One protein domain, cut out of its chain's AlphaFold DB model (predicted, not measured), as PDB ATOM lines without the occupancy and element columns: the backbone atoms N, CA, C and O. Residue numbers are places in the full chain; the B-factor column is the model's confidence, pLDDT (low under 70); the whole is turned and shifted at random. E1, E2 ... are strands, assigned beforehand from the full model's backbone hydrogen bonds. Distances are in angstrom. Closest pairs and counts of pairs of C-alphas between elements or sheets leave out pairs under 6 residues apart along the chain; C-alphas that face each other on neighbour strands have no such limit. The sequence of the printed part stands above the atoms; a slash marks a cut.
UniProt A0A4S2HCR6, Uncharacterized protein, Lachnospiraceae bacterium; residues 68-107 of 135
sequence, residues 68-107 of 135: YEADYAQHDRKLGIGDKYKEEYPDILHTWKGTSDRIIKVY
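This is residues 68 to 107 of the 135 residues of an uncharacterized protein of Lachnospiraceae bacterium (UniProt A0A4S2HCR6). The picture is a small, flat, three-stranded antiparallel sheet, E1, E2 and E3 side by side, with a wide loop of residues 73 to 90 at one end. That loop swings out past the end of E1, comes back beside it at residues 84 to 85, and then turns round to the start of E2, while a tight turn at the other end joins E2 to E3. The printed part has 40 residues with no named helix and three named strands, E1, E2, E3 along the chain and in the same order across the sheet. The class is all strand, though under half of the residues, 19 of 40, are in named elements. The whole is only just loose, close to compact, with a radius of gyration of the C-alphas of 11.0 A and spans of 32 by 24 by 9 A.

Begin at the first printed residue, where E1, residues 68 to 72, is an edge strand of the sheet. Its antiparallel neighbour is E2, residues 91 to 97, at 178 degrees between their directions; the two form a hairpin with a long link. Look at the C-alphas of Tyr 68 and Thr 95, which face each other at 4.4 A, then at N 69 and O 94, 2.9 A apart, and N 71 and O 92, 2.8 A apart, both within hydrogen-bond range. In the link, residues 84 to 85 make a short parallel pairing with residues 71 to 72 of E1. E2 is the inner strand, and its other neighbour is the edge strand E3, residues 100 to 106, antiparallel at 170 degrees, again a hairpin. Here the C-alphas of Trp 96 and Asp 101 face each other at 4.4 A, and N 104 and O 93, 2.8 A apart, are within hydrogen-bond range. The three strands are a meander, each the antiparallel neighbour of the one before.

Find C-alpha 68 at (128.859, -31.868, 223.359); from there E1 runs 13.0 A to C-alpha 72. Next find C-alpha 91 at (141.593, -27.750, 222.844), from which E2 runs 20.5 A to C-alpha 97. E3 begins at C-alpha 100 and runs 20.1 A to C-alpha 106 at (141.893, -23.346, 225.085).

The two C-alphas farthest apart are those of His 75 and Thr 99, at 32.3 A. The printed part has no cut. The link from E1 to E2 is long, with 18 residues, and the link from E2 to E3 is tight, with 2. In the B-factor column you will find a mean pLDDT of 85.1 for the printed part of this predicted model, and no printed residue is under 70.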
ATOM      1  N   TYR A  68     127.505 -32.391 223.307       84.00
ATOM      2  CA  TYR A  68     128.859 -31.868 223.359       84.00
ATOM      3  C   TYR A  68     129.816 -32.735 222.541       84.00
ATOM      4  O   TYR A  68     129.613 -33.942 222.410       84.00
ATOM      5  N   GLU A  69     130.862 -32.096 222.030       86.75
ATOM      6  CA  GLU A  69     132.063 -32.728 221.495       86.75
ATOM      7  C   GLU A  69     133.283 -32.038 222.107       86.75
ATOM      8  O   GLU A  69     133.284 -30.818 222.301       86.75
ATOM      9  N   ALA A  70     134.314 -32.818 222.423       87.06
ATOM     10  CA  ALA A  70     135.570 -32.314 222.953       87.06
ATOM     11  C   ALA A  70     136.755 -32.904 222.181       87.06
ATOM     12  O   ALA A  70     136.883 -34.124 222.060       87.06
ATOM     13  N   ASP A  71     137.620 -32.015 221.700       88.75
ATOM     14  CA  ASP A  71     138.920 -32.327 221.121       88.75
ATOM     15  C   ASP A  71     140.005 -31.814 222.075       88.75
ATOM     16  O   ASP A  71     140.199 -30.600 222.189       88.75
ATOM     17  N   TYR A  72     140.741 -32.708 222.733       87.25
ATOM     18  CA  TYR A  72     141.827 -32.314 223.633       87.25
ATOM     19  C   TYR A  72     143.201 -32.446 222.970       87.25
ATOM     20  O   TYR A  72     143.535 -33.496 222.427       87.25
ATOM     21  N   ALA A  73     144.023 -31.408 223.090       87.62
ATOM     22  CA  ALA A  73     145.420 -31.292 222.679       87.62
ATOM     23  C   ALA A  73     146.365 -32.077 223.610       87.62
ATOM     24  O   ALA A  73     147.331 -31.543 224.158       87.62
ATOM     25  N   GLN A  74     146.047 -33.343 223.862       85.38
ATOM     26  CA  GLN A  74     146.815 -34.231 224.723       85.38
ATOM     27  C   GLN A  74     146.656 -35.687 224.291       85.38
ATOM     28  O   GLN A  74     145.768 -36.028 223.516       85.38
ATOM     29  N   HIS A  75     147.498 -36.560 224.837       86.12
ATOM     30  CA  HIS A  75     147.403 -37.996 224.601       86.12
ATOM     31  C   HIS A  75     146.120 -38.594 225.206       86.12
ATOM     32  O   HIS A  75     145.700 -38.192 226.295       86.12
ATOM     33  N   ASP A  76     145.536 -39.588 224.527       86.38
ATOM     34  CA  ASP A  76     144.339 -40.288 225.004       86.38
ATOM     35  C   ASP A  76     144.607 -40.998 226.339       86.38
ATOM     36  O   ASP A  76     145.471 -41.869 226.462       86.38
ATOM     37  N   ARG A  77     143.828 -40.624 227.358       80.12
ATOM     38  CA  ARG A  77     143.906 -41.190 228.712       80.12
ATOM     39  C   ARG A  77     142.964 -42.376 228.933       80.12
ATOM     40  O   ARG A  77     142.938 -42.922 230.033       80.12
ATOM     41  N   LYS A  78     142.195 -42.783 227.918       84.19
ATOM     42  CA  LYS A  78     141.233 -43.897 227.948       84.19
ATOM     43  C   LYS A  78     140.153 -43.740 229.020       84.19
ATOM     44  O   LYS A  78     139.761 -44.703 229.672       84.19
ATOM     45  N   LEU A  79     139.640 -42.521 229.181       77.81
ATOM     46  CA  LEU A  79     138.621 -42.208 230.192       77.81
ATOM     47  C   LEU A  79     137.225 -42.772 229.866       77.81
ATOM     48  O   LEU A  79     136.333 -42.705 230.703       77.81
ATOM     49  N   GLY A  80     137.016 -43.327 228.666       72.50
ATOM     50  CA  GLY A  80     135.745 -43.959 228.283       72.50
ATOM     51  C   GLY A  80     134.590 -42.980 228.042       72.50
ATOM     52  O   GLY A  80     133.436 -43.397 228.024       72.50
ATOM     53  N   ILE A  81     134.893 -41.694 227.852       70.12
ATOM     54  CA  ILE A  81     133.914 -40.601 227.709       70.12
ATOM     55  C   ILE A  81     133.590 -40.223 226.252       70.12
ATOM     56  O   ILE A  81     132.718 -39.395 226.025       70.12
ATOM     57  N   GLY A  82     134.231 -40.866 225.266       71.56
ATOM     58  CA  GLY A  82     133.931 -40.676 223.837       71.56
ATOM     59  C   GLY A  82     134.577 -39.451 223.175       71.56
ATOM     60  O   GLY A  82     134.248 -39.150 222.030       71.56
ATOM     61  N   ASP A  83     135.491 -38.775 223.870       82.56
ATOM     62  CA  ASP A  83     136.173 -37.570 223.386       82.56
ATOM     63  C   ASP A  83     137.302 -37.886 222.389       82.56
ATOM     64  O   ASP A  83     137.847 -38.996 222.368       82.56
ATOM     65  N   LYS A  84     137.667 -36.899 221.563       86.69
ATOM     66  CA  LYS A  84     138.770 -36.999 220.602       86.69
ATOM     67  C   LYS A  84     140.038 -36.394 221.202       86.69
ATOM     68  O   LYS A  84     140.004 -35.411 221.938       86.69
ATOM     69  N   TYR A  85     141.176 -36.975 220.848       87.00
ATOM     70  CA  TYR A  85     142.489 -36.561 221.331       87.00
ATOM     71  C   TYR A  85     143.392 -36.259 220.138       87.00
ATOM     72  O   TYR A  85     143.428 -37.023 219.171       87.00
ATOM     73  N   LYS A  86     144.099 -35.134 220.200       88.94
ATOM     74  CA  LYS A  86     145.014 -34.635 219.170       88.94
ATOM     75  C   LYS A  86     146.293 -34.116 219.818       88.94
ATOM     76  O   LYS A  86     146.298 -33.755 220.986       88.94
ATOM     77  N   GLU A  87     147.378 -34.036 219.060       86.19
ATOM     78  CA  GLU A  87     148.682 -33.565 219.557       86.19
ATOM     79  C   GLU A  87     148.951 -32.098 219.176       86.19
ATOM     80  O   GLU A  87     150.087 -31.680 218.973       86.19
ATOM     81  N   GLU A  88     147.887 -31.300 219.054       86.25
ATOM     82  CA  GLU A  88     147.959 -29.901 218.635       86.25
ATOM     83  C   GLU A  88     146.942 -29.026 219.375       86.25
ATOM     84  O   GLU A  88     145.792 -29.410 219.584       86.25
ATOM     85  N   TYR A  89     147.361 -27.818 219.740       86.75
ATOM     86  CA  TYR A  89     146.492 -26.814 220.347       86.75
ATOM     87  C   TYR A  89     145.709 -26.015 219.293       86.75
ATOM     88  O   TYR A  89     146.176 -25.862 218.164       86.75
ATOM     89  N   PRO A  90     144.569 -25.399 219.660       89.94
ATOM     90  CA  PRO A  90     143.931 -25.412 220.980       89.94
ATOM     91  C   PRO A  90     143.067 -26.653 221.225       89.94
ATOM     92  O   PRO A  90     142.608 -27.282 220.268       89.94
ATOM     93  N   ASP A  91     142.754 -26.925 222.493       89.00
ATOM     94  CA  ASP A  91     141.593 -27.750 222.844       89.00
ATOM     95  C   ASP A  91     140.330 -27.078 222.304       89.00
ATOM     96  O   ASP A  91     140.214 -25.846 222.342       89.00
ATOM     97  N   ILE A  92     139.380 -27.871 221.819       89.69
ATOM     98  CA  ILE A  92     138.102 -27.375 221.308       89.69
ATOM     99  C   ILE A  92     136.981 -28.096 222.038       89.69
ATOM    100  O   ILE A  92     136.855 -29.310 221.945       89.69
ATOM    101  N   LEU A  93     136.149 -27.332 222.740       88.94
ATOM    102  CA  LEU A  93     134.941 -27.827 223.389       88.94
ATOM    103  C   LEU A  93     133.742 -27.186 222.700       88.94
ATOM    104  O   LEU A  93     133.555 -25.967 222.770       88.94
ATOM    105  N   HIS A  94     132.950 -27.994 222.008       88.75
ATOM    106  CA  HIS A  94     131.768 -27.557 221.274       88.75
ATOM    107  C   HIS A  94     130.516 -28.059 221.979       88.75
ATOM    108  O   HIS A  94     130.417 -29.229 222.336       88.75
ATOM    109  N   THR A  95     129.551 -27.173 222.202       87.31
ATOM    110  CA  THR A  95     128.286 -27.522 222.844       87.31
ATOM    111  C   THR A  95     127.123 -26.819 222.172       87.31
ATOM    112  O   THR A  95     127.208 -25.643 221.815       87.31
ATOM    113  N   TRP A  96     126.012 -27.537 222.015       87.25
ATOM    114  CA  TRP A  96     124.844 -26.997 221.340       87.25
ATOM    115  C   TRP A  96     123.525 -27.548 221.883       87.25
ATOM    116  O   TRP A  96     123.407 -28.706 222.305       87.25
ATOM    117  N   LYS A  97     122.503 -26.691 221.828       84.19
ATOM    118  CA  LYS A  97     121.109 -27.005 222.153       84.19
ATOM    119  C   LYS A  97     120.176 -26.113 221.337       84.19
ATOM    120  O   LYS A  97     120.110 -24.902 221.548       84.19
ATOM    121  N   GLY A  98     119.419 -26.717 220.422       82.69
ATOM    122  CA  GLY A  98     118.541 -25.973 219.515       82.69
ATOM    123  C   GLY A  98     119.340 -24.969 218.682       82.69
ATOM    124  O   GLY A  98     120.222 -25.363 217.931       82.69
ATOM    125  N   THR A  99     119.047 -23.679 218.839       77.94
ATOM    126  CA  THR A  99     119.742 -22.579 218.148       77.94
ATOM    127  C   THR A  99     120.921 -21.993 218.931       77.94
ATOM    128  O   THR A  99     121.594 -21.096 218.432       77.94
ATOM    129  N   SER A 100     121.165 -22.451 220.164       80.50
ATOM    130  CA  SER A 100     122.283 -21.981 220.986       80.50
ATOM    131  C   SER A 100     123.507 -22.861 220.767       80.50
ATOM    132  O   SER A 100     123.465 -24.048 221.083       80.50
ATOM    133  N   ASP A 101     124.584 -22.260 220.275       88.19
ATOM    134  CA  ASP A 101     125.879 -22.892 220.025       88.19
ATOM    135  C   ASP A 101     126.972 -22.137 220.802       88.19
ATOM    136  O   ASP A 101     126.975 -20.901 220.841       88.19
ATOM    137  N   ARG A 102     127.872 -22.866 221.467       86.19
ATOM    138  CA  ARG A 102     129.064 -22.310 222.109       86.19
ATOM    139  C   ARG A 102     130.292 -23.147 221.773       86.19
ATOM    140  O   ARG A 102     130.301 -24.363 221.948       86.19
ATOM    141  N   ILE A 103     131.364 -22.454 221.399       89.25
ATOM    142  CA  ILE A 103     132.684 -23.038 221.161       89.25
ATOM    143  C   ILE A 103     133.664 -22.412 222.150       89.25
ATOM    144  O   ILE A 103     133.841 -21.193 222.165       89.25
ATOM    145  N   ILE A 104     134.315 -23.246 222.956       87.88
ATOM    146  CA  ILE A 104     135.411 -22.845 223.839       87.88
ATOM    147  C   ILE A 104     136.716 -23.348 223.231       87.88
ATOM    148  O   ILE A 104     136.829 -24.519 222.876       87.88
ATOM    149  N   LYS A 105     137.696 -22.448 223.102       89.56
ATOM    150  CA  LYS A 105     139.044 -22.760 222.618       89.56
ATOM    151  C   LYS A 105     140.046 -22.505 223.724       89.56
ATOM    152  O   LYS A 105     140.067 -21.396 224.260       89.56
ATOM    153  N   VAL A 106     140.887 -23.487 224.028       88.12
ATOM    154  CA  VAL A 106     141.893 -23.346 225.085       88.12
ATOM    155  C   VAL A 106     143.290 -23.584 224.553       88.12
ATOM    156  O   VAL A 106     143.604 -24.610 223.960       88.12
ATOM    157  N   TYR A 107     144.115 -22.562 224.734       87.19
ATOM    158  CA  TYR A 107     145.462 -22.451 224.197       87.19
ATOM    159  C   TYR A 107     146.493 -22.777 225.284       87.19
ATOM    160  O   TYR A 107     146.188 -22.623 226.470       87.19
TER     161      TYR A 107